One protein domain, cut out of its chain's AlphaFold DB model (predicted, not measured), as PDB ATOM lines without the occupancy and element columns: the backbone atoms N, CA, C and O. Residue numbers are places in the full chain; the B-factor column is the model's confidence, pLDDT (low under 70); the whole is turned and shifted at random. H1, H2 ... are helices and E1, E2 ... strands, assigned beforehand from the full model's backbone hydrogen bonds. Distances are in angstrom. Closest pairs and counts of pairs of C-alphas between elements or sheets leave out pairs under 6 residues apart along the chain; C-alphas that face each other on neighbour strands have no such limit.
ATOM      1  N   GLU A  25     103.777  68.460  99.345       97.75
ATOM      2  CA  GLU A  25     104.582  69.683  99.400       97.75
ATOM      3  C   GLU A  25     103.740  70.924  99.716       97.75
ATOM      4  O   GLU A  25     104.160  71.761 100.513       97.75
ATOM      5  N   GLU A  26     102.520  71.027  99.182       97.19
ATOM      6  CA  GLU A  26     101.593  72.101  99.560       97.19
ATOM      7  C   GLU A  26     101.177  71.987 101.033       97.19
ATOM      8  O   GLU A  26     101.165  72.989 101.751       97.19
ATOM      9  N   VAL A  27     100.889  70.771 101.518       97.94
ATOM     10  CA  VAL A  27     100.534  70.557 102.930       97.94
ATOM     11  C   VAL A  27     101.716  70.883 103.846       97.94
ATOM     12  O   VAL A  27     101.524  71.567 104.850       97.94
ATOM     13  N   LYS A  28     102.945  70.486 103.498       97.69
ATOM     14  CA  LYS A  28     104.161  70.882 104.230       97.69
ATOM     15  C   LYS A  28     104.359  72.397 104.250       97.69
ATOM     16  O   LYS A  28     104.761  72.941 105.274       97.69
ATOM     17  N   ALA A  29     104.067  73.082 103.143       96.56
ATOM     18  CA  ALA A  29     104.210  74.534 103.061       96.56
ATOM     19  C   ALA A  29     103.223  75.275 103.980       96.56
ATOM     20  O   ALA A  29     103.552  76.342 104.499       96.56
ATOM     21  N   LEU A  30     102.031  74.709 104.199       96.19
ATOM     22  CA  LEU A  30     101.036  75.248 105.130       96.19
ATOM     23  C   LEU A  30     101.311  74.874 106.593       96.19
ATOM     24  O   LEU A  30     100.976  75.643 107.493       96.19
ATOM     25  N   ASN A  31     101.908  73.705 106.840       97.44
ATOM     26  CA  ASN A  31     102.019  73.112 108.170       97.44
ATOM     27  C   ASN A  31     103.479  72.897 108.548       97.44
ATOM     28  O   ASN A  31     104.095  71.900 108.168       97.44
ATOM     29  N   ARG A  32     104.019  73.805 109.366       94.31
ATOM     30  CA  ARG A  32     105.424  73.776 109.791       94.31
ATOM     31  C   ARG A  32     105.845  72.425 110.380       94.31
ATOM     32  O   ARG A  32     106.855  71.883 109.950       94.31
ATOM     33  N   ALA A  33     105.065  71.864 111.307       93.50
ATOM     34  CA  ALA A  33     105.366  70.568 111.921       93.50
ATOM     35  C   ALA A  33     105.422  69.423 110.892       93.50
ATOM     36  O   ALA A  33     106.300  68.566 110.971       93.50
ATOM     37  N   VAL A  34     104.543  69.440 109.883       96.50
ATOM     38  CA  VAL A  34     104.580  68.466 108.781       96.50
ATOM     39  C   VAL A  34     105.842  68.670 107.940       96.50
ATOM     40  O   VAL A  34     106.561  67.714 107.665       96.50
ATOM     41  N   GLY A  35     106.158  69.916 107.573       96.06
ATOM     42  CA  GLY A  35     107.351  70.253 106.789       96.06
ATOM     43  C   GLY A  35     108.679  69.914 107.467       96.06
ATOM     44  O   GLY A  35     109.623  69.523 106.784       96.06
ATOM     45  N   GLU A  36     108.756  70.048 108.790       95.31
ATOM     46  CA  GLU A  36     109.992  69.837 109.552       95.31
ATOM     47  C   GLU A  36     110.184  68.387 110.015       95.31
ATOM     48  O   GLU A  36     111.329  67.944 110.127       95.31
ATOM     49  N   ALA A  37     109.102  67.647 110.290       95.38
ATOM     50  CA  ALA A  37     109.197  66.352 110.967       95.38
ATOM     51  C   ALA A  37     108.765  65.142 110.122       95.38
ATOM     52  O   ALA A  37     109.208  64.032 110.417       95.38
ATOM     53  N   TYR A  38     107.915  65.309 109.100       97.12
ATOM     54  CA  TYR A  38     107.303  64.150 108.443       97.12
ATOM     55  C   TYR A  38     108.261  63.465 107.475       97.12
ATOM     56  O   TYR A  38     108.849  64.085 106.585       97.12
ATOM     57  N   VAL A  39     108.325  62.146 107.605       96.06
ATOM     58  CA  VAL A  39     109.100  61.240 106.756       96.06
ATOM     59  C   VAL A  39     108.195  60.110 106.259       96.06
ATOM     60  O   VAL A  39     107.163  59.847 106.884       96.06
ATOM     61  N   PRO A  40     108.538  59.426 105.153       95.75
ATOM     62  CA  PRO A  40     107.847  58.194 104.803       95.75
ATOM     63  C   PRO A  40     108.053  57.170 105.927       95.75
ATOM     64  O   PRO A  40     109.182  56.916 106.352       95.75
ATOM     65  N   LEU A  41     106.961  56.594 106.428       93.06
ATOM     66  CA  LEU A  41     106.998  55.568 107.475       93.06
ATOM     67  C   LEU A  41     107.420  54.199 106.924       93.06
ATOM     68  O   LEU A  41     107.874  53.332 107.671       93.06
ATOM     69  N   HIS A  42     107.280  54.020 105.613       89.69
ATOM     70  CA  HIS A  42     107.729  52.871 104.838       89.69
ATOM     71  C   HIS A  42     107.914  53.285 103.371       89.69
ATOM     72  O   HIS A  42     107.498  54.368 102.968       89.69
ATOM     73  N   GLU A  43     108.580  52.443 102.581       88.31
ATOM     74  CA  GLU A  43     108.817  52.689 101.147       88.31
ATOM     75  C   GLU A  43     107.814  51.950 100.247       88.31
ATOM     76  O   GLU A  43     107.799  52.151  99.034       88.31
ATOM     77  N   GLU A  44     106.989  51.073 100.824       91.06
ATOM     78  CA  GLU A  44     106.087  50.206 100.073       91.06
ATOM     79  C   GLU A  44     104.801  50.944  99.691       91.06
ATOM     80  O   GLU A  44     104.164  51.625 100.495       91.06
ATOM     81  N   TRP A  45     104.381  50.777  98.440       92.44
ATOM     82  CA  TRP A  45     103.081  51.262  98.007       92.44
ATOM     83  C   TRP A  45     101.964  50.425  98.634       92.44
ATOM     84  O   TRP A  45     101.835  49.234  98.344       92.44
ATOM     85  N   VAL A  46     101.093  51.054  99.424       91.25
ATOM     86  CA  VAL A  46      99.901  50.382  99.948       91.25
ATOM     87  C   VAL A  46      98.729  50.592  98.984       91.25
ATOM     88  O   VAL A  46      98.382  51.739  98.683       91.25
ATOM     89  N   PRO A  47      98.079  49.524  98.484       88.25
ATOM     90  CA  PRO A  47      96.942  49.654  97.579       88.25
ATOM     91  C   PRO A  47      95.870  50.603  98.122       88.25
ATOM     92  O   PRO A  47      95.504  50.525  99.291       88.25
ATOM     93  N   GLN A  48      95.357  51.481  97.257       90.12
ATOM     94  CA  GLN A  48      94.315  52.471  97.567       90.12
ATOM     95  C   GLN A  48      94.713  53.586  98.553       90.12
ATOM     96  O   GLN A  48      93.882  54.442  98.851       90.12
ATOM     97  N   MET A  49      95.960  53.612  99.038       90.38
ATOM     98  CA  MET A  49      96.427  54.595 100.031       90.38
ATOM     99  C   MET A  49      97.746  55.262  99.620       90.38
ATOM    100  O   MET A  49      97.916  56.465  99.796       90.38
ATOM    101  N   GLY A  50      98.648  54.514  98.984       94.81
ATOM    102  CA  GLY A  50      99.979  54.976  98.616       94.81
ATOM    103  C   GLY A  50     100.987  54.796  99.751       94.81
ATOM    104  O   GLY A  50     100.934  53.814 100.494       94.81
ATOM    105  N   VAL A  51     101.932  55.723  99.860       96.25
ATOM    106  CA  VAL A  51     102.974  55.722 100.896       96.25
ATOM    107  C   VAL A  51     102.520  56.576 102.073       96.25
ATOM    108  O   VAL A  51     102.042  57.689 101.878       96.25
ATOM    109  N   HIS A  52     102.689  56.085 103.298       95.88
ATOM    110  CA  HIS A  52     102.269  56.814 104.494       95.88
ATOM    111  C   HIS A  52     103.405  57.707 104.989       95.88
ATOM    112  O   HIS A  52     104.537  57.251 105.151       95.88
ATOM    113  N   TRP A  53     103.101  58.977 105.230       97.69
ATOM    114  CA  TRP A  53     104.020  59.998 105.717       97.69
ATOM    115  C   TRP A  53     103.598  60.465 107.101       97.69
ATOM    116  O   TRP A  53     102.422  60.741 107.341       97.69
ATOM    117  N   GLY A  54     104.567  60.585 108.000       96.31
ATOM    118  CA  GLY A  54     104.280  60.862 109.395       96.31
ATOM    119  C   GLY A  54     105.498  60.935 110.285       96.31
ATOM    120  O   GLY A  54     106.638  61.050 109.833       96.31
ATOM    121  N   VAL A  55     105.212  60.826 111.574       94.38
ATOM    122  CA  VAL A  55     106.174  60.765 112.670       94.38
ATOM    123  C   VAL A  55     105.796  59.606 113.597       94.38
ATOM    124  O   VAL A  55     104.610  59.306 113.738       94.38
ATOM    125  N   PRO A  56     106.763  58.927 114.239       87.19
ATOM    126  CA  PRO A  56     106.443  57.871 115.195       87.19
ATOM    127  C   PRO A  56     105.702  58.423 116.419       87.19
ATOM    128  O   PRO A  56     106.264  59.208 117.178       87.19
ATOM    129  N   GLY A  57     104.467  57.973 116.643       87.88
ATOM    130  CA  GLY A  57     103.636  58.386 117.776       87.88
ATOM    131  C   GLY A  57     102.281  58.956 117.344       87.88
ATOM    132  O   GLY A  57     101.941  58.888 116.160       87.88
ATOM    133  N   PRO A  58     101.491  59.496 118.292       91.75
ATOM    134  CA  PRO A  58     100.187  60.083 117.998       91.75
ATOM    135  C   PRO A  58     100.359  61.289 117.075       91.75
ATOM    136  O   PRO A  58     100.930  62.309 117.461       91.75
ATOM    137  N   SER A  59      99.893  61.152 115.838       96.12
ATOM    138  CA  SER A  59      99.921  62.208 114.831       96.12
ATOM    139  C   SER A  59      98.849  61.979 113.765       96.12
ATOM    140  O   SER A  59      98.358  60.861 113.597       96.12
ATOM    141  N   VAL A  60      98.491  63.040 113.045       97.94
ATOM    142  CA  VAL A  60      97.732  62.963 111.793       97.94
ATOM    143  C   VAL A  60      98.685  62.515 110.687       97.94
ATOM    144  O   VAL A  60      99.523  63.291 110.237       97.94
ATOM    145  N   LEU A  61      98.569  61.283 110.221       97.75
ATOM    146  CA  LEU A  61      99.359  60.749 109.116       97.75
ATOM    147  C   LEU A  61      98.775  61.169 107.765       97.75
ATOM    148  O   LEU A  61      97.585  61.473 107.649       97.75
ATOM    149  N   LEU A  62      99.618  61.190 106.734       98.38
ATOM    150  CA  LEU A  62      99.218  61.467 105.356       98.38
ATOM    151  C   LEU A  62      99.471  60.228 104.498       98.38
ATOM    152  O   LEU A  62     100.618  59.818 104.326       98.38
ATOM    153  N   ALA A  63      98.426  59.677 103.895       97.75
ATOM    154  CA  ALA A  63      98.552  58.686 102.836       97.75
ATOM    155  C   ALA A  63      98.779  59.419 101.504       97.75
ATOM    156  O   ALA A  63      97.946  60.229 101.088       97.75
ATOM    157  N   VAL A  64      99.923  59.192 100.858       97.88
ATOM    158  CA  VAL A  64     100.389  59.949  99.687       97.88
ATOM    159  C   VAL A  64     100.486  59.034  98.469       97.88
ATOM    160  O   VAL A  64     101.296  58.107  98.424       97.88
ATOM    161  N   GLY A  65      99.659  59.315  97.465       96.25
ATOM    162  CA  GLY A  65      99.631  58.614  96.189       96.25
ATOM    163  C   GLY A  65     100.669  59.124  95.181       96.25
ATOM    164  O   GLY A  65     101.605  59.856  95.511       96.25
ATOM    165  N   ALA A  66     100.493  58.740  93.912       94.06
ATOM    166  CA  ALA A  66     101.375  59.176  92.833       94.06
ATOM    167  C   ALA A  66     101.340  60.707  92.660       94.06
ATOM    168  O   ALA A  66     100.364  61.372  93.018       94.06
ATOM    169  N   ASP A  67     102.428  61.259  92.119       94.31
ATOM    170  CA  ASP A  67     102.664  62.705  91.975       94.31
ATOM    171  C   ASP A  67     102.611  63.491  93.300       94.31
ATOM    172  O   ASP A  67     102.431  64.709  93.306       94.31
ATOM    173  N   GLY A  68     102.755  62.801  94.437       96.19
ATOM    174  CA  GLY A  68     102.731  63.416  95.761       96.19
ATOM    175  C   GLY A  68     101.345  63.881  96.205       96.19
ATOM    176  O   GLY A  68     101.260  64.673  97.139       96.19
ATOM    177  N   VAL A  69     100.264  63.438  95.554       97.38
ATOM    178  CA  VAL A  69      98.889  63.793  95.943       97.38
ATOM    179  C   VAL A  69      98.532  63.126  97.270       97.38
ATOM    180  O   VAL A  69      98.671  61.913  97.409       97.38
ATOM    181  N   VAL A  70      98.026  63.897  98.228       98.00
ATOM    182  CA  VAL A  70      97.494  63.366  99.488       98.00
ATOM    183  C   VAL A  70      96.156  62.691  99.196       98.00
ATOM    184  O   VAL A  70      95.210  63.339  98.755       98.00
ATOM    185  N   ALA A  71      96.099  61.380  99.405       97.94
ATOM    186  CA  ALA A  71      94.934  60.537  99.164       97.94
ATOM    187  C   ALA A  71      94.014  60.452 100.388       97.94
ATOM    188  O   ALA A  71      92.787  60.452 100.246       97.94
ATOM    189  N   ALA A  72      94.592  60.402 101.590       98.31
ATOM    190  CA  ALA A  72      93.856  60.368 102.847       98.31
ATOM    191  C   ALA A  72      94.664  60.970 104.000       98.31
ATOM    192  O   ALA A  72      95.894  61.058 103.940       98.31
ATOM    193  N   TYR A  73      93.944  61.330 105.055       98.56
ATOM    194  CA  TYR A  73      94.492  61.605 106.377       98.56
ATOM    195  C   TYR A  73      94.163  60.426 107.287       98.56
ATOM    196  O   TYR A  73      93.075  59.858 107.182       98.56
ATOM    197  N   GLU A  74      95.095  60.049 108.152       97.50
ATOM    198  CA  GLU A  74      94.980  58.843 108.970       97.50
ATOM    199  C   GLU A  74      95.369  59.108 110.425       97.50
ATOM    200  O   GLU A  74      96.204  59.962 110.717       97.50
ATOM    201  N   ILE A  75      94.786  58.336 111.340       97.25
ATOM    202  CA  ILE A  75      95.357  58.116 112.672       97.25
ATOM    203  C   ILE A  75      95.572  56.626 112.918       97.25
ATOM    204  O   ILE A  75      94.782  55.796 112.465       97.25
ATOM    205  N   ILE A  76      96.606  56.304 113.696       95.88
ATOM    206  CA  ILE A  76      96.871  54.952 114.191       95.88
ATOM    207  C   ILE A  76      96.751  54.966 115.711       95.88
ATOM    208  O   ILE A  76      97.418  55.742 116.397       95.88
ATOM    209  N   VAL A  77      95.909  54.086 116.238       95.25
ATOM    210  CA  VAL A  77      95.547  54.028 117.653       95.25
ATOM    211  C   VAL A  77      95.895  52.646 118.210       95.25
ATOM    212  O   VAL A  77      95.462  51.641 117.647       95.25
ATOM    213  N   PRO A  78      96.648  52.539 119.320       94.62
ATOM    214  CA  PRO A  78      96.906  51.252 119.964       94.62
ATOM    215  C   PRO A  78      95.613  50.526 120.363       94.62
ATOM    216  O   PRO A  78      94.695  51.153 120.889       94.62
ATOM    217  N   GLU A  79      95.562  49.195 120.220       95.88
ATOM    218  CA  GLU A  79      94.402  48.366 120.621       95.88
ATOM    219  C   GLU A  79      93.977  48.618 122.079       95.88
ATOM    220  O   GLU A  79      92.793  48.560 122.403       95.88
ATOM    221  N   ALA A  80      94.934  48.949 122.953       93.75
ATOM    222  CA  ALA A  80      94.693  49.258 124.362       93.75
ATOM    223  C   ALA A  80      93.731  50.441 124.589       93.75
ATOM    224  O   ALA A  80      93.135  50.528 125.661       93.75
ATOM    225  N   ALA A  81      93.560  51.331 123.605       92.25
ATOM    226  CA  ALA A  81      92.584  52.418 123.668       92.25
ATOM    227  C   ALA A  81      91.131  51.946 123.448       92.25
ATOM    228  O   ALA A  81      90.201  52.713 123.687       92.25
ATOM    229  N   GLY A  82      90.933  50.695 123.021       95.12
ATOM    230  CA  GLY A  82      89.632  50.136 122.667       95.12
ATOM    231  C   GLY A  82      89.261  50.368 121.202       95.12
ATOM    232  O   GLY A  82      89.854  51.193 120.511       95.12
ATOM    233  N   TRP A  83      88.284  49.598 120.724       97.31
ATOM    234  CA  TRP A  83      87.715  49.752 119.386       97.31
ATOM    235  C   TRP A  83      86.585  50.788 119.376       97.31
ATOM    236  O   TRP A  83      85.825  50.896 120.341       97.31
ATOM    237  N   PHE A  84      86.441  51.495 118.254       96.94
ATOM    238  CA  PHE A  84      85.363  52.447 118.008       96.94
ATOM    239  C   PHE A  84      84.780  52.264 116.597       96.94
ATOM    240  O   PHE A  84      85.513  51.919 115.670       96.94
ATOM    241  N   PRO A  85      83.479  52.545 116.385       96.62
ATOM    242  CA  PRO A  85      82.797  52.266 115.115       96.62
ATOM    243  C   PRO A  85      83.295  53.090 113.919       96.62
ATOM    244  O   PRO A  85      83.005  52.739 112.774       96.62
ATOM    245  N   TRP A  86      84.041  54.168 114.162       96.69
ATOM    246  CA  TRP A  86      84.659  54.987 113.117       96.69
ATOM    247  C   TRP A  86      86.044  54.492 112.679       96.69
ATOM    248  O   TRP A  86      86.588  55.023 111.713       96.69
ATOM    249  N   PHE A  87      86.602  53.472 113.337       97.62
ATOM    250  CA  PHE A  87      87.824  52.806 112.885       97.62
ATOM    251  C   PHE A  87      87.565  51.907 111.691       97.62
ATOM    252  O   PHE A  87      86.466  51.379 111.536       97.62
ATOM    253  N   ASP A  88      88.574  51.714 110.846       96.44
ATOM    254  CA  ASP A  88      88.466  50.972 109.590       96.44
ATOM    255  C   ASP A  88      88.189  49.489 109.813       96.44
ATOM    256  O   ASP A  88      87.391  48.896 109.077       96.44
ATOM    257  N   GLN A  89      88.794  48.920 110.850       96.62
ATOM    258  CA  GLN A  89      88.674  47.511 111.192       96.62
ATOM    259  C   GLN A  89      87.346  47.196 111.908       96.62
ATOM    260  O   GLN A  89      86.782  48.061 112.585       96.62
ATOM    261  N   PRO A  90      86.842  45.953 111.800       96.19
ATOM    262  CA  PRO A  90      85.775  45.442 112.660       96.19
ATOM    263  C   PRO A  90      86.173  45.376 114.144       96.19
ATOM    264  O   PRO A  90      87.356  45.324 114.487       96.19
ATOM    265  N   ASP A  91      85.169  45.332 115.024       96.25
ATOM    266  CA  ASP A  91      85.374  45.123 116.461       96.25
ATOM    267  C   ASP A  91      86.076  43.783 116.728       96.25
ATOM    268  O   ASP A  91      85.703  42.747 116.174       96.25
ATOM    269  N   GLY A  92      87.107  43.809 117.573       94.94
ATOM    270  CA  GLY A  92      87.927  42.645 117.911       94.94
ATOM    271  C   GLY A  92      88.951  42.233 116.845       94.94
ATOM    272  O   GLY A  92      89.678  41.257 117.055       94.94
ATOM    273  N   GLU A  93      89.057  42.972 115.737       97.31
ATOM    274  CA  GLU A  93      89.946  42.655 114.612       97.31
ATOM    275  C   GLU A  93      91.014  43.741 114.363       97.31
ATOM    276  O   GLU A  93      91.121  44.258 113.249       97.31
ATOM    277  N   PRO A  94      91.845  44.119 115.356       97.25
ATOM    278  CA  PRO A  94      92.913  45.080 115.109       97.25
ATOM    279  C   PRO A  94      93.942  44.494 114.142       97.25
ATOM    280  O   PRO A  94      94.225  43.287 114.137       97.25
ATOM    281  N   MET A  95      94.565  45.370 113.366       95.69
ATOM    282  CA  MET A  95      95.680  44.990 112.510       95.69
ATOM    283  C   MET A  95      96.999  44.990 113.292       95.69
ATOM    284  O   MET A  95      97.123  45.620 114.341       95.69
ATOM    285  N   VAL A  96      98.010  44.286 112.777       94.62
ATOM    286  CA  VAL A  96      99.361  44.292 113.353       94.62
ATOM    287  C   VAL A  96     100.223  45.286 112.584       94.62
ATOM    288  O   VAL A  96     100.621  45.023 111.452       94.62
ATOM    289  N   HIS A  97     100.523  46.421 113.209       90.31
ATOM    290  CA  HIS A  97     101.484  47.390 112.704       90.31
ATOM    291  C   HIS A  97     102.908  46.990 113.131       90.31
ATOM    292  O   HIS A  97     103.137  46.758 114.324       90.31
ATOM    293  N   PRO A  98     103.898  46.953 112.215       84.06
ATOM    294  CA  PRO A  98     105.241  46.439 112.504       84.06
ATOM    295  C   PRO A  98     105.948  47.100 113.694       84.06
ATOM    296  O   PRO A  98     106.732  46.455 114.383       84.06
ATOM    297  N   GLN A  99     105.669  48.384 113.939       83.81
ATOM    298  CA  GLN A  99     106.321  49.171 114.993       83.81
ATOM    299  C   GLN A  99     105.455  49.369 116.242       83.81
ATOM    300  O   GLN A  99     105.988  49.625 117.317       83.81
ATOM    301  N   LEU A 100     104.129  49.281 116.104       86.69
ATOM    302  CA  LEU A 100     103.179  49.679 117.155       86.69
ATOM    303  C   LEU A 100     102.406  48.485 117.733       86.69
ATOM    304  O   LEU A 100     101.654  48.639 118.691       86.69
ATOM    305  N   GLY A 101     102.605  47.284 117.185       92.69
ATOM    306  CA  GLY A 101     101.875  46.096 117.606       92.69
ATOM    307  C   GLY A 101     100.433  46.121 117.104       92.69
ATOM    308  O   GLY A 101     100.179  46.471 115.956       92.69
ATOM    309  N   ARG A 102      99.488  45.693 117.944       96.69
ATOM    310  CA  ARG A 102      98.065  45.637 117.585       96.69
ATOM    311  C   ARG A 102      97.459  47.035 117.647       96.69
ATOM    312  O   ARG A 102      97.527  47.691 118.687       96.69
ATOM    313  N   VAL A 103      96.880  47.477 116.538       96.50
ATOM    314  CA  VAL A 103      96.344  48.830 116.369       96.50
ATOM    315  C   VAL A 103      95.018  48.823 115.616       96.50
ATOM    316  O   VAL A 103      94.724  47.912 114.838       96.50
ATOM    317  N   TYR A 104      94.255  49.887 115.822       97.62
ATOM    318  CA  TYR A 104      93.172  50.311 114.953       97.62
ATOM    319  C   TYR A 104      93.602  51.543 114.164       97.62
ATOM    320  O   TYR A 104      94.418  52.335 114.636       97.62
ATOM    321  N   THR A 105      93.050  51.708 112.970       96.69
ATOM    322  CA  THR A 105      93.284  52.885 112.133       96.69
ATOM    323  C   THR A 105      91.969  53.569 111.827       96.69
ATOM    324  O   THR A 105      90.900  52.956 111.872       96.69
ATOM    325  N   GLN A 106      92.054  54.842 111.481       97.81
ATOM    326  CA  GLN A 106      90.966  55.547 110.829       97.81
ATOM    327  C   GLN A 106      91.520  56.327 109.653       97.81
ATOM    328  O   GLN A 106      92.370  57.191 109.861       97.81
ATOM    329  N   HIS A 107      90.980  56.083 108.461       97.75
ATOM    330  CA  HIS A 107      91.275  56.868 107.267       97.75
ATOM    331  C   HIS A 107      90.112  57.802 106.919       97.75
ATOM    332  O   HIS A 107      88.947  57.398 106.895       97.75
ATOM    333  N   ILE A 108      90.439  59.049 106.580       98.50
ATOM    334  CA  ILE A 108      89.530  59.978 105.908       98.50
ATOM    335  C   ILE A 108      90.120  60.314 104.537       98.50
ATOM    336  O   ILE A 108      91.069  61.091 104.411       98.50
ATOM    337  N   TYR A 109      89.550  59.710 103.496       98.12
ATOM    338  CA  TYR A 109      89.953  59.889 102.106       98.12
ATOM    339  C   TYR A 109      89.533  61.260 101.573       98.12
ATOM    340  O   TYR A 109      88.374  61.663 101.687       98.12
ATOM    341  N   VAL A 110      90.477  61.948 100.929       97.75
ATOM    342  CA  VAL A 110      90.298  63.245 100.245       97.75
ATOM    343  C   VAL A 110      90.471  63.128  98.722       97.75
ATOM    344  O   VAL A 110      90.537  64.122  97.989       97.75
ATOM    345  N   THR A 111      90.487  61.889  98.236       97.31
ATOM    346  CA  THR A 111      90.468  61.481  96.827       97.31
ATOM    347  C   THR A 111      89.493  60.321  96.640       97.31
ATOM    348  O   THR A 111      89.167  59.627  97.603       97.31
ATOM    349  N   ASP A 112      89.069  60.052  95.407       95.81
ATOM    350  CA  ASP A 112      88.400  58.794  95.079       95.81
ATOM    351  C   ASP A 112      89.381  57.628  95.278       95.81
ATOM    352  O   ASP A 112      90.307  57.433  94.483       95.81
ATOM    353  N   ARG A 113      89.155  56.829  96.328       93.75
ATOM    354  CA  ARG A 113      90.006  55.686  96.703       93.75
ATOM    355  C   ARG A 113      90.217  54.675  95.575       93.75
ATOM    356  O   ARG A 113      91.228  53.980  95.559       93.75
ATOM    357  N   THR A 114      89.285  54.576  94.622       94.00
ATOM    358  CA  THR A 114      89.397  53.632  93.495       94.00
ATOM    359  C   THR A 114      90.428  54.075  92.455       94.00
ATOM    360  O   THR A 114      90.868  53.275  91.628       94.00
ATOM    361  N   THR A 115      90.854  55.337  92.527       94.31
ATOM    362  CA  THR A 115      91.837  55.947  91.622       94.31
ATOM    363  C   THR A 115      93.252  55.979  92.197       94.31
ATOM    364  O   THR A 115      94.190  56.341  91.492       94.31
ATOM    365  N   VAL A 116      93.428  55.578  93.461       93.38
ATOM    366  CA  VAL A 116      94.731  55.554  94.138       93.38
ATOM    367  C   VAL A 116      95.463  54.257  93.772       93.38
ATOM    368  O   VAL A 116      95.457  53.270  94.512       93.38
ATOM    369  N   ASN A 117      96.090  54.261  92.596       92.88
ATOM    370  CA  ASN A 117      96.880  53.148  92.070       92.88
ATOM    371  C   ASN A 117      98.323  53.586  91.804       92.88
ATOM    372  O   ASN A 117      98.591  54.757  91.526       92.88
ATOM    373  N   GLU A 118      99.255  52.637  91.865       90.12
ATOM    374  CA  GLU A 118     100.669  52.916  91.630       90.12
ATOM    375  C   GLU A 118     100.876  53.513  90.226       90.12
ATOM    376  O   GLU A 118     100.362  53.006  89.226       90.12
ATOM    377  N   GLY A 119     101.590  54.640  90.155       89.12
ATOM    378  CA  GLY A 119     101.850  55.364  88.906       89.12
ATOM    379  C   GLY A 119     100.653  56.117  88.308       89.12
ATOM    380  O   GLY A 119     100.786  56.686  87.225       89.12
ATOM    381  N   GLN A 120      99.496  56.148  88.978       92.06
ATOM    382  CA  GLN A 120      98.319  56.900  88.537       92.06
ATOM    383  C   GLN A 120      98.001  58.026  89.511       92.06
ATOM    384  O   GLN A 120      97.855  57.800  90.710       92.06
ATOM    385  N   ARG A 121      97.857  59.247  88.984       94.50
ATOM    386  CA  ARG A 121      97.484  60.406  89.792       94.50
ATOM    387  C   ARG A 121      96.073  60.219  90.377       94.50
ATOM    388  O   ARG A 121      95.128  60.114  89.589       94.50
ATOM    389  N   PRO A 122      95.905  60.241  91.712       95.88
ATOM    390  CA  PRO A 122      94.591  60.167  92.341       95.88
ATOM    391  C   PRO A 122      93.664  61.312  91.919       95.88
ATOM    392  O   PRO A 122      94.096  62.457  91.742       95.88
ATOM    393  N   VAL A 123      92.369  61.020  91.813       95.62
ATOM    394  CA  VAL A 123      91.331  62.017  91.530       95.62
ATOM    395  C   VAL A 123      90.851  62.623  92.846       95.62
ATOM    396  O   VAL A 123      90.237  61.947  93.665       95.62
ATOM    397  N   ALA A 124      91.124  63.910  93.054       94.69
ATOM    398  CA  ALA A 124      90.666  64.640  94.234       94.69
ATOM    399  C   ALA A 124      89.134  64.766  94.268       94.69
ATOM    400  O   ALA A 124      88.512  65.076  93.250       94.69
ATOM    401  N   ILE A 125      88.542  64.597  95.452       95.50
ATOM    402  CA  ILE A 125      87.143  64.983  95.695       95.50
ATOM    403  C   ILE A 125      87.070  66.473  96.049       95.50
ATOM    404  O   ILE A 125      88.078  67.096  96.417       95.50
ATOM    405  N   GLY A 126      85.885  67.073  95.959       93.62
ATOM    406  CA  GLY A 126      85.677  68.405  96.515       93.62
ATOM    407  C   GLY A 126      85.800  68.392  98.045       93.62
ATOM    408  O   GLY A 126      85.472  67.410  98.705       93.62
ATOM    409  N   MET A 127      86.343  69.474  98.613       95.25
ATOM    410  CA  MET A 127      86.547  69.609 100.063       95.25
ATOM    411  C   MET A 127      85.371  70.326 100.710       95.25
ATOM    412  O   MET A 127      85.527  71.353 101.366       95.25
ATOM    413  N   THR A 128      84.180  69.780 100.497       96.44
ATOM    414  CA  THR A 128      82.984  70.142 101.254       96.44
ATOM    415  C   THR A 128      82.570  68.975 102.142       96.44
ATOM    416  O   THR A 128      82.863  67.819 101.848       96.44
ATOM    417  N   TRP A 129      81.877  69.264 103.239       97.19
ATOM    418  CA  TRP A 129      81.403  68.266 104.188       97.19
ATOM    419  C   TRP A 129      80.542  67.180 103.519       97.19
ATOM    420  O   TRP A 129      80.830  66.003 103.735       97.19
ATOM    421  N   PRO A 130      79.564  67.505 102.643       97.50
ATOM    422  CA  PRO A 130      78.790  66.476 101.947       97.50
ATOM    423  C   PRO A 130      79.639  65.556 101.062       97.50
ATOM    424  O   PRO A 130      79.400  64.350 101.031       97.50
ATOM    425  N   GLU A 131      80.630  66.098 100.352       97.50
ATOM    426  CA  GLU A 131      81.516  65.306  99.489       97.50
ATOM    427  C   GLU A 131      82.460  64.424 100.314       97.50
ATOM    428  O   GLU A 131      82.643  63.249  99.988       97.50
ATOM    429  N   LEU A 132      82.995  64.956 101.418       97.81
ATOM    430  CA  LEU A 132      83.844  64.200 102.334       97.81
ATOM    431  C   LEU A 132      83.072  63.037 102.974       97.81
ATOM    432  O   LEU A 132      83.578  61.918 102.992       97.81
ATOM    433  N   VAL A 133      81.836  63.267 103.433       98.12
ATOM    434  CA  VAL A 133      80.956  62.216 103.981       98.12
ATOM    435  C   VAL A 133      80.598  61.176 102.917       98.12
ATOM    436  O   VAL A 133      80.611  59.980 103.205       98.12
ATOM    437  N   ALA A 134      80.320  61.597 101.679       97.69
ATOM    438  CA  ALA A 134      80.015  60.671 100.589       97.69
ATOM    439  C   ALA A 134      81.187  59.720 100.287       97.69
ATOM    440  O   ALA A 134      80.966  58.541 100.008       97.69
ATOM    441  N   ALA A 135      82.425  60.213 100.380       97.12
ATOM    442  CA  ALA A 135      83.628  59.393 100.237       97.12
ATOM    443  C   ALA A 135      83.945  58.557 101.493       97.12
ATOM    444  O   ALA A 135      84.568  57.500 101.379       97.12
ATOM    445  N   ASN A 136      83.494  58.994 102.674       97.94
ATOM    446  CA  ASN A 136      83.831  58.404 103.973       97.94
ATOM    447  C   ASN A 136      82.572  58.121 104.816       97.94
ATOM    448  O   ASN A 136      82.280  58.844 105.768       97.94
ATOM    449  N   PRO A 137      81.824  57.035 104.550       96.88
ATOM    450  CA  PRO A 137      80.573  56.763 105.263       96.88
ATOM    451  C   PRO A 137      80.711  56.625 106.790       96.88
ATOM    452  O   PRO A 137      79.741  56.846 107.507       96.88
ATOM    453  N   LYS A 138      81.905  56.291 107.306       96.31
ATOM    454  CA  LYS A 138      82.168  56.158 108.753       96.31
ATOM    455  C   LYS A 138      82.141  57.482 109.522       96.31
ATOM    456  O   LYS A 138      82.017  57.452 110.742       96.31
ATOM    457  N   ILE A 139      82.213  58.624 108.832       97.88
ATOM    458  CA  ILE A 139      82.087  59.952 109.451       97.88
ATOM    459  C   ILE A 139      80.697  60.572 109.239       97.88
ATOM    460  O   ILE A 139      80.503  61.745 109.532       97.88
ATOM    461  N   ALA A 140      79.714  59.818 108.732       97.50
ATOM    462  CA  ALA A 140      78.379  60.355 108.450       97.50
ATOM    463  C   ALA A 140      77.659  60.891 109.701       97.50
ATOM    464  O   ALA A 140      76.937  61.880 109.609       97.50
ATOM    465  N   ASP A 141      77.904  60.273 110.861       97.31
ATOM    466  CA  ASP A 141      77.325  60.679 112.147       97.31
ATOM    467  C   ASP A 141      78.191  61.702 112.901       97.31
ATOM    468  O   ASP A 141      77.894  62.039 114.050       97.31
ATOM    469  N   TYR A 142      79.274  62.193 112.289       98.31
ATOM    470  CA  TYR A 142      80.058  63.260 112.898       98.31
ATOM    471  C   TYR A 142      79.237  64.546 112.982       98.31
ATOM    472  O   TYR A 142      78.515  64.920 112.054       98.31
ATOM    473  N   GLY A 143      79.405  65.264 114.087       97.50
ATOM    474  CA  GLY A 143      78.777  66.558 114.320       97.50
ATOM    475  C   GLY A 143      79.750  67.549 114.936       97.50
ATOM    476  O   GLY A 143      80.830  67.176 115.390       97.50
ATOM    477  N   ALA A 144      79.361  68.824 114.961       96.94
ATOM    478  CA  ALA A 144      80.148  69.860 115.614       96.94
ATOM    479  C   ALA A 144      80.266  69.572 117.123       96.94
ATOM    480  O   ALA A 144      79.264  69.544 117.838       96.94
ATOM    481  N   ILE A 145      81.497  69.385 117.597       94.88
ATOM    482  CA  ILE A 145      81.833  69.160 119.012       94.88
ATOM    483  C   ILE A 145      82.422  70.410 119.682       94.88
ATOM    484  O   ILE A 145      82.747  70.401 120.868       94.88
ATOM    485  N   SER A 146      82.545  71.501 118.929       93.25
ATOM    486  CA  SER A 146      83.014  72.806 119.396       93.25
ATOM    487  C   SER A 146      82.164  73.937 118.813       93.25
ATOM    488  O   SER A 146      81.411  73.748 117.855       93.25
ATOM    489  N   GLY A 147      82.282  75.129 119.404       95.06
ATOM    490  CA  GLY A 147      81.844  76.369 118.763       95.06
ATOM    491  C   GLY A 147      82.793  76.789 117.634       95.06
ATOM    492  O   GLY A 147      83.791  76.123 117.374       95.06
ATOM    493  N   TRP A 148      82.494  77.912 116.978       95.44
ATOM    494  CA  TRP A 148      83.385  78.470 115.962       95.44
ATOM    495  C   TRP A 148      84.718  78.903 116.584       95.44
ATOM    496  O   TRP A 148      84.731  79.663 117.557       95.44
ATOM    497  N   VAL A 149      85.831  78.463 115.996       94.31
ATOM    498  CA  VAL A 149      87.185  78.861 116.392       94.31
ATOM    499  C   VAL A 149      87.840  79.651 115.251       94.31
ATOM    500  O   VAL A 149      88.007  79.119 114.151       94.31
ATOM    501  N   PRO A 150      88.223  80.925 115.465       91.69
ATOM    502  CA  PRO A 150      88.908  81.719 114.447       91.69
ATOM    503  C   PRO A 150      90.165  81.019 113.921       91.69
ATOM    504  O   PRO A 150      90.986  80.548 114.704       91.69
ATOM    505  N   GLY A 151      90.321  80.964 112.598       92.44
ATOM    506  CA  GLY A 151      91.448  80.276 111.968       92.44
ATOM    507  C   GLY A 151      91.311  78.753 111.855       92.44
ATOM    508  O   GLY A 151      92.196  78.144 111.269       92.44
ATOM    509  N   MET A 152      90.238  78.141 112.375       94.25
ATOM    510  CA  MET A 152      90.028  76.679 112.352       94.25
ATOM    511  C   MET A 152      88.617  76.293 111.884       94.25
ATOM    512  O   MET A 152      88.443  75.344 111.131       94.25
ATOM    513  N   GLY A 153      87.598  77.067 112.257       95.81
ATOM    514  CA  GLY A 153      86.195  76.753 112.002       95.81
ATOM    515  C   GLY A 153      85.564  75.948 113.137       95.81
ATOM    516  O   GLY A 153      85.923  76.120 114.301       95.81
ATOM    517  N   TYR A 154      84.586  75.106 112.813       97.50
ATOM    518  CA  TYR A 154      84.019  74.129 113.742       97.50
ATOM    519  C   TYR A 154      84.802  72.821 113.669       97.50
ATOM    520  O   TYR A 154      85.105  72.345 112.580       97.50
ATOM    521  N   HIS A 155      85.028  72.184 114.811       97.44
ATOM    522  CA  HIS A 155      85.587  70.832 114.865       97.44
ATOM    523  C   HIS A 155      84.451  69.819 114.839       97.44
ATOM    524  O   HIS A 155      83.564  69.856 115.697       97.44
ATOM    525  N   TYR A 156      84.463  68.950 113.837       98.38
ATOM    526  CA  TYR A 156      83.512  67.867 113.646       98.38
ATOM    527  C   TYR A 156      84.141  66.560 114.120       98.38
ATOM    528  O   TYR A 156      85.244  66.207 113.701       98.38
ATOM    529  N   GLY A 157      83.424  65.841 114.978       97.94
ATOM    530  CA  GLY A 157      83.880  64.600 115.591       97.94
ATOM    531  C   GLY A 157      82.743  63.611 115.822       97.94
ATOM    532  O   GLY A 157      81.576  63.953 115.605       97.94
ATOM    533  N   PRO A 158      83.067  62.385 116.259       97.19
ATOM    534  CA  PRO A 158      82.069  61.359 116.511       97.19
ATOM    535  C   PRO A 158      81.118  61.742 117.659       97.19
ATOM    536  O   PRO A 158      81.472  62.536 118.533       97.19
ATOM    537  N   PRO A 159      79.919  61.136 117.718       93.31
ATOM    538  CA  PRO A 159      78.928  61.425 118.758       93.31
ATOM    539  C   PRO A 159      79.312  60.885 120.145       93.31
ATOM    540  O   PRO A 159      78.684  61.244 121.142       93.31
ATOM    541  N   ALA A 160      80.313  60.005 120.220       91.19
ATOM    542  CA  ALA A 160      80.818  59.420 121.455       91.19
ATOM    543  C   ALA A 160      82.286  59.820 121.675       91.19
ATOM    544  O   ALA A 160      83.028  59.945 120.700       91.19
ATOM    545  N   PRO A 161      82.728  60.000 122.934       89.12
ATOM    546  CA  PRO A 161      84.119  60.315 123.227       89.12
ATOM    547  C   PRO A 161      85.032  59.138 122.865       89.12
ATOM    548  O   PRO A 161      84.701  57.982 123.127       89.12
ATOM    549  N   GLY A 162      86.200  59.449 122.312       90.81
ATOM    550  CA  GLY A 162      87.233  58.475 121.979       90.81
ATOM    551  C   GLY A 162      88.293  59.068 121.047       90.81
ATOM    552  O   GLY A 162      88.103  60.173 120.535       90.81
ATOM    553  N   PRO A 163      89.411  58.357 120.831       93.44
ATOM    554  CA  PRO A 163      90.402  58.714 119.825       93.44
ATOM    555  C   PRO A 163      89.766  58.710 118.433       93.44
ATOM    556  O   PRO A 163      89.190  57.712 117.998       93.44
ATOM    557  N   ALA A 164      89.870  59.835 117.738       96.94
ATOM    558  CA  ALA A 164      89.289  60.026 116.420       96.94
ATOM    559  C   ALA A 164      90.089  61.073 115.646       96.94
ATOM    560  O   ALA A 164      90.631  62.009 116.236       96.94
ATOM    561  N   LEU A 165      90.126  60.922 114.326       98.19
ATOM    562  CA  LEU A 165      90.527  61.986 113.423       98.19
ATOM    563  C   LEU A 165      89.339  62.935 113.279       98.19
ATOM    564  O   LEU A 165      88.265  62.527 112.825       98.19
ATOM    565  N   LEU A 166      89.523  64.176 113.712       98.38
ATOM    566  CA  LEU A 166      88.524  65.235 113.655       98.38
ATOM    567  C   LEU A 166      88.670  66.033 112.360       98.38
ATOM    568  O   LEU A 166      89.738  66.061 111.743       98.38
ATOM    569  N   VAL A 167      87.589  66.694 111.948       98.62
ATOM    570  CA  VAL A 167      87.547  67.494 110.718       98.62
ATOM    571  C   VAL A 167      87.224  68.943 111.057       98.62
ATOM    572  O   VAL A 167      86.234  69.224 111.724       98.62
ATOM    573  N   MET A 168      88.031  69.874 110.563       98.25
ATOM    574  CA  MET A 168      87.779  71.310 110.671       98.25
ATOM    575  C   MET A 168      86.870  71.765 109.524       98.25
ATOM    576  O   MET A 168      87.224  71.596 108.354       98.25
ATOM    577  N   VAL A 169      85.700  72.328 109.837       97.19
ATOM    578  CA  VAL A 169      84.639  72.651 108.867       97.19
ATOM    579  C   VAL A 169      84.144  74.093 109.030       97.19
ATOM    580  O   VAL A 169      83.849  74.563 110.127       97.19
ATOM    581  N   GLY A 170      84.017  74.806 107.915       94.75
ATOM    582  CA  GLY A 170      83.458  76.150 107.827       94.75
ATOM    583  C   GLY A 170      81.933  76.199 107.915       94.75
ATOM    584  O   GLY A 170      81.245  75.208 107.690       94.75
ATOM    585  N   GLN A 171      81.375  77.390 108.150       91.19
ATOM    586  CA  GLN A 171      79.918  77.620 108.171       91.19
ATOM    587  C   GLN A 171      79.228  77.252 106.848       91.19
ATOM    588  O   GLN A 171      78.078  76.822 106.835       91.19
ATOM    589  N   ASN A 172      79.940  77.383 105.728       90.94
ATOM    590  CA  ASN A 172      79.476  76.991 104.399       90.94
ATOM    591  C   ASN A 172      79.683  75.493 104.095       90.94
ATOM    592  O   ASN A 172      79.482  75.071 102.957       90.94
ATOM    593  N   GLY A 173      80.124  74.704 105.078       94.12
ATOM    594  CA  GLY A 173      80.448  73.294 104.918       94.12
ATOM    595  C   GLY A 173      81.791  73.033 104.241       94.12
ATOM    596  O   GLY A 173      82.052  71.891 103.890       94.12
ATOM    597  N   GLN A 174      82.647  74.032 104.020       95.50
ATOM    598  CA  GLN A 174      83.977  73.786 103.458       95.50
ATOM    599  C   GLN A 174      84.905  73.143 104.494       95.50
ATOM    600  O   GLN A 174      84.919  73.555 105.644       95.50
ATOM    601  N   VAL A 175      85.691  72.150 104.092       97.12
ATOM    602  CA  VAL A 175      86.677  71.495 104.957       97.12
ATOM    603  C   VAL A 175      87.989  72.279 104.913       97.12
ATOM    604  O   VAL A 175      88.473  72.631 103.836       97.12
ATOM    605  N   PHE A 176      88.559  72.545 106.084       96.94
ATOM    606  CA  PHE A 176      89.757  73.367 106.269       96.94
ATOM    607  C   PHE A 176      90.972  72.596 106.779       96.94
ATOM    608  O   PHE A 176      92.100  73.074 106.650       96.94
ATOM    609  N   GLY A 177      90.765  71.387 107.296       98.06
ATOM    610  CA  GLY A 177      91.838  70.489 107.694       98.06
ATOM    611  C   GLY A 177      91.367  69.432 108.678       98.06
ATOM    612  O   GLY A 177      90.170  69.160 108.787       98.06
ATOM    613  N   PHE A 178      92.332  68.848 109.377       98.62
ATOM    614  CA  PHE A 178      92.146  67.697 110.248       98.62
ATOM    615  C   PHE A 178      92.857  67.910 111.576       98.62
ATOM    616  O   PHE A 178      93.846  68.642 111.638       98.62
ATOM    617  N   GLU A 179      92.358  67.272 112.625       98.00
ATOM    618  CA  GLU A 179      92.889  67.425 113.976       98.00
ATOM    619  C   GLU A 179      92.905  66.079 114.704       98.00
ATOM    620  O   GLU A 179      92.003  65.254 114.535       98.00
ATOM    621  N   ILE A 180      93.911  65.879 115.554       97.38
ATOM    622  CA  ILE A 180      93.807  64.944 116.677       97.38
ATOM    623  C   ILE A 180      93.870  65.683 118.002       97.38
ATOM    624  O   ILE A 180      94.580  66.681 118.134       97.38
ATOM    625  N   ILE A 181      93.190  65.120 119.000       96.31
ATOM    626  CA  ILE A 181      93.307  65.534 120.393       96.31
ATOM    627  C   ILE A 181      93.819  64.349 121.204       96.31
ATOM    628  O   ILE A 181      93.237  63.264 121.192       96.31
ATOM    629  N   GLN A 182      94.912  64.574 121.919       95.38
ATOM    630  CA  GLN A 182      95.687  63.549 122.592       95.38
ATOM    631  C   GLN A 182      95.777  63.858 124.095       95.38
ATOM    632  O   GLN A 182      96.348  64.887 124.459       95.38
ATOM    633  N   PRO A 183      95.253  63.002 124.995       94.81
ATOM    634  CA  PRO A 183      95.366  63.220 126.436       94.81
ATOM    635  C   PRO A 183      96.815  63.449 126.876       94.81
ATOM    636  O   PRO A 183      97.709  62.685 126.506       94.81
ATOM    637  N   ALA A 184      97.046  64.474 127.700       96.19
ATOM    638  CA  ALA A 184      98.393  64.896 128.092       96.19
ATOM    639  C   ALA A 184      99.152  63.827 128.899       96.19
ATOM    640  O   ALA A 184     100.380  63.809 128.906       96.19
ATOM    641  N   GLU A 185      98.431  62.905 129.545       94.19
ATOM    642  CA  GLU A 185      99.002  61.742 130.237       94.19
ATOM    643  C   GLU A 185      99.764  60.786 129.305       94.19
ATOM    644  O   GLU A 185     100.603  60.021 129.775       94.19
ATOM    645  N   GLN A 186      99.511  60.849 127.993       91.44
ATOM    646  CA  GLN A 186     100.229  60.058 126.990       91.44
ATOM    647  C   GLN A 186     101.517  60.741 126.502       91.44
ATOM    648  O   GLN A 186     102.221  60.188 125.663       91.44
ATOM    649  N   GLY A 187     101.861  61.902 127.068       94.38
ATOM    650  CA  GLY A 187     103.092  62.624 126.775       94.38
ATOM    651  C   GLY A 187     102.931  63.717 125.721       94.38
ATOM    652  O   GLY A 187     101.945  63.787 124.989       94.38
ATOM    653  N   TRP A 188     103.920  64.606 125.688       96.75
ATOM    654  CA  TRP A 188     104.037  65.663 124.690       96.75
ATOM    655  C   TRP A 188     104.923  65.219 123.525       96.75
ATOM    656  O   TRP A 188     105.863  64.445 123.710       96.75
ATOM    657  N   HIS A 189     104.654  65.770 122.342       96.06
ATOM    658  CA  HIS A 189     105.453  65.575 121.143       96.06
ATOM    659  C   HIS A 189     105.708  66.911 120.422       96.06
ATOM    660  O   HIS A 189     104.828  67.768 120.402       96.06
ATOM    661  N   PRO A 190     106.872  67.087 119.765       95.31
ATOM    662  CA  PRO A 190     107.270  68.363 119.157       95.31
ATOM    663  C   PRO A 190     106.444  68.797 117.941       95.31
ATOM    664  O   PRO A 190     106.603  69.920 117.472       95.31
ATOM    665  N   TRP A 191     105.588  67.922 117.417       95.56
ATOM    666  CA  TRP A 191     104.651  68.235 116.335       95.56
ATOM    667  C   TRP A 191     103.261  68.644 116.833       95.56
ATOM    668  O   TRP A 191     102.388  68.896 116.006       95.56
ATOM    669  N   PHE A 192     103.043  68.695 118.149       97.25
ATOM    670  CA  PHE A 192     101.838  69.287 118.718       97.25
ATOM    671  C   PHE A 192     101.880  70.810 118.649       97.25
ATOM    672  O   PHE A 192     102.950  71.422 118.625       97.25
ATOM    673  N   ASP A 193     100.701  71.424 118.627       96.38
ATOM    674  CA  ASP A 193     100.578  72.877 118.478       96.38
ATOM    675  C   ASP A 193     101.011  73.630 119.741       96.38
ATOM    676  O   ASP A 193     101.390  74.801 119.677       96.38
ATOM    677  N   GLN A 194     100.939  72.966 120.896       96.69
ATOM    678  CA  GLN A 194     101.321  73.538 122.180       96.69
ATOM    679  C   GLN A 194     102.788  73.240 122.531       96.69
ATOM    680  O   GLN A 194     103.305  72.176 122.179       96.69
ATOM    681  N   PRO A 195     103.453  74.125 123.297       96.25
ATOM    682  CA  PRO A 195     104.744  73.835 123.917       96.25
ATOM    683  C   PRO A 195     104.702  72.657 124.906       96.25
ATOM    684  O   PRO A 195     103.660  72.323 125.474       96.25
ATOM    685  N   GLU A 196     105.870  72.061 125.162       96.75
ATOM    686  CA  GLU A 196     106.026  71.018 126.181       96.75
ATOM    687  C   GLU A 196     105.601  71.532 127.564       96.75
ATOM    688  O   GLU A 196     106.096  72.553 128.041       96.75
ATOM    689  N   GLY A 197     104.695  70.805 128.224       97.06
ATOM    690  CA  GLY A 197     104.202  71.154 129.558       97.06
ATOM    691  C   GLY A 197     103.040  72.151 129.569       97.06
ATOM    692  O   GLY A 197     102.563  72.493 130.651       97.06
ATOM    693  N   GLU A 198     102.545  72.569 128.400       97.94
ATOM    694  CA  GLU A 198     101.439  73.524 128.262       97.94
ATOM    695  C   GLU A 198     100.205  72.907 127.566       97.94
ATOM    696  O   GLU A 198      99.765  73.404 126.528       97.94
ATOM    697  N   PRO A 199      99.613  71.814 128.092       97.94
ATOM    698  CA  PRO A 199      98.426  71.227 127.480       97.94
ATOM    699  C   PRO A 199      97.216  72.166 127.583       97.94
ATOM    700  O   PRO A 199      97.055  72.921 128.547       97.94
ATOM    701  N   MET A 200      96.309  72.063 126.615       96.06
ATOM    702  CA  MET A 200      95.015  72.738 126.649       96.06
ATOM    703  C   MET A 200      94.030  71.986 127.547       96.06
ATOM    704  O   MET A 200      94.048  70.761 127.625       96.06
ATOM    705  N   MET A 201      93.134  72.715 128.214       95.69
ATOM    706  CA  MET A 201      92.096  72.113 129.055       95.69
ATOM    707  C   MET A 201      90.828  71.817 128.256       95.69
ATOM    708  O   MET A 201      90.156  72.737 127.791       95.69
ATOM    709  N   PHE A 202      90.464  70.537 128.181       90.75
ATOM    710  CA  PHE A 202      89.209  70.048 127.609       90.75
ATOM    711  C   PHE A 202      88.271  69.519 128.708       90.75
ATOM    712  O   PHE A 202      88.715  69.267 129.833       90.75
ATOM    713  N   PRO A 203      86.975  69.290 128.414       87.94
ATOM    714  CA  PRO A 203      86.034  68.717 129.382       87.94
ATOM    715  C   PRO A 203      86.462  67.360 129.966       87.94
ATOM    716  O   PRO A 203      86.053  67.019 131.072       87.94
ATOM    717  N   PHE A 204      87.285  66.598 129.241       86.31
ATOM    718  CA  PHE A 204      87.825  65.308 129.679       86.31
ATOM    719  C   PHE A 204      89.222  65.404 130.318       86.31
ATOM    720  O   PHE A 204      89.780  64.380 130.701       86.31
ATOM    721  N   GLY A 205      89.781  66.608 130.461       93.88
ATOM    722  CA  GLY A 205      91.089  66.839 131.076       93.88
ATOM    723  C   GLY A 205      92.088  67.564 130.165       93.88
ATOM    724  O   GLY A 205      91.716  68.053 129.097       93.88
ATOM    725  N   PRO A 206      93.352  67.688 130.604       97.44
ATOM    726  CA  PRO A 206      94.413  68.299 129.812       97.44
ATOM    727  C   PRO A 206      94.770  67.436 128.594       97.44
ATOM    728  O   PRO A 206      94.944  66.221 128.717       97.44
ATOM    729  N   ALA A 207      94.929  68.064 127.432       97.00
ATOM    730  CA  ALA A 207      95.299  67.401 126.188       97.00
ATOM    731  C   ALA A 207      96.160  68.293 125.287       97.00
ATOM    732  O   ALA A 207      96.131  69.521 125.386       97.00
ATOM    733  N   TYR A 208      96.910  67.651 124.402       97.69
ATOM    734  CA  TYR A 208      97.607  68.285 123.293       97.69
ATOM    735  C   TYR A 208      96.825  68.087 122.000       97.69
ATOM    736  O   TYR A 208      96.091  67.107 121.860       97.69
ATOM    737  N   THR A 209      96.993  69.004 121.057       97.06
ATOM    738  CA  THR A 209      96.389  68.905 119.727       97.06
ATOM    739  C   THR A 209      97.463  68.890 118.657       97.06
ATOM    740  O   THR A 209      98.576  69.384 118.856       97.06
ATOM    741  N   GLN A 210      97.106  68.341 117.505       97.81
ATOM    742  CA  GLN A 210      97.823  68.594 116.266       97.81
ATOM    743  C   GLN A 210      96.812  68.970 115.196       97.81
ATOM    744  O   GLN A 210      95.960  68.147 114.859       97.81
ATOM    745  N   HIS A 211      96.960  70.158 114.618       97.88
ATOM    746  CA  HIS A 211      96.193  70.570 113.446       97.88
ATOM    747  C   HIS A 211      97.007  70.362 112.164       97.88
ATOM    748  O   HIS A 211      98.180  70.730 112.077       97.88
ATOM    749  N   VAL A 212      96.360  69.818 111.133       98.38
ATOM    750  CA  VAL A 212      96.885  69.781 109.765       98.38
ATOM    751  C   VAL A 212      95.915  70.508 108.844       98.38
ATOM    752  O   VAL A 212      94.848  70.000 108.496       98.38
ATOM    753  N   TYR A 213      96.293  71.718 108.447       97.88
ATOM    754  CA  TYR A 213      95.516  72.598 107.587       97.88
ATOM    755  C   TYR A 213      95.677  72.245 106.107       97.88
ATOM    756  O   TYR A 213      96.774  71.926 105.643       97.88
ATOM    757  N   ILE A 214      94.592  72.382 105.347       97.31
ATOM    758  CA  ILE A 214      94.593  72.268 103.877       97.31
ATOM    759  C   ILE A 214      94.262  73.588 103.185       97.31
ATOM    760  O   ILE A 214      94.234  73.646 101.965       97.31
ATOM    761  N   VAL A 215      94.026  74.647 103.950       95.44
ATOM    762  CA  VAL A 215      93.948  76.034 103.480       95.44
ATOM    763  C   VAL A 215      94.732  76.913 104.458       95.44
ATOM    764  O   VAL A 215      94.908  76.517 105.611       95.44
ATOM    765  N   PRO A 216      95.202  78.110 104.069       94.31
ATOM    766  CA  PRO A 216      95.862  79.006 105.013       94.31
ATOM    767  C   PRO A 216      94.934  79.358 106.190       94.31
ATOM    768  O   PRO A 216      93.833  79.858 105.936       94.31
ATOM    769  N   PRO A 217      95.360  79.206 107.461       92.19
ATOM    770  CA  PRO A 217      94.526  79.545 108.619       92.19
ATOM    771  C   PRO A 217      94.005  80.989 108.587       92.19
ATOM    772  O   PRO A 217      92.864  81.268 108.940       92.19
ATOM    773  N   SER A 218      94.810  81.920 108.063       91.56
ATOM    774  CA  SER A 218      94.445  83.334 107.898       91.56
ATOM    775  C   SER A 218      93.280  83.586 106.928       91.56
ATOM    776  O   SER A 218      92.718  84.680 106.926       91.56
ATOM    777  N   SER A 219      92.911  82.598 106.108       89.88
ATOM    778  CA  SER A 219      91.762  82.664 105.198       89.88
ATOM    779  C   SER A 219      90.442  82.220 105.846       89.88
ATOM    780  O   SER A 219      89.371  82.469 105.284       89.88
ATOM    781  N   ILE A 220      90.502  81.616 107.041       89.50
ATOM    782  CA  ILE A 220      89.351  81.071 107.765       89.50
ATOM    783  C   ILE A 220      88.787  82.150 108.695       89.50
ATOM    784  O   ILE A 220      89.245  82.353 109.820       89.50
TER     785      ILE A 220
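This is residues 25 to 220 of the 223 residues of an uncharacterized protein of Spirochaetaceae bacterium (UniProt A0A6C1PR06). What shape? With little regular structure, two curled antiparallel sheets, E1-E2-E3-E5-E4 and E6-E7-E8-E10-E9, stand side by side, with H2 and H3 grazing both and H1 beside H2. What parts? The printed part has 196 residues, with elements ordered H1 H2 E1-E5 H3 E6-E10; it is mixed and compact, radius of gyration of the C-alphas 15.8 A, spans 44 by 39 by 34 A.

Which strands? E1 is residues 51-54, E2 61-64, E3 70-78, E4 95-97, E5 101-109, E6 154-157, E7 166-169, E8 175-183, E9 200-202 and E10 205-213, ending at (95.516, 72.598, 107.587). Which helices? H1 is residues 25-30, beginning at (104.582, 69.683, 99.400), H2 32-37 and H3 129-135.

Which strands pair? E1-E2-E3 and E6-E7-E8 are meanders of successive antiparallel neighbours; N 63 and O 72 are 2.9 A apart. Where are sheets near? The closest C-alphas of E3 and E8, Tyr 73 and Phe 178, are 7.6 A apart.

Any cut? The printed part has no cut; long links include E5 to H3. Low confidence? No printed residue is under 70.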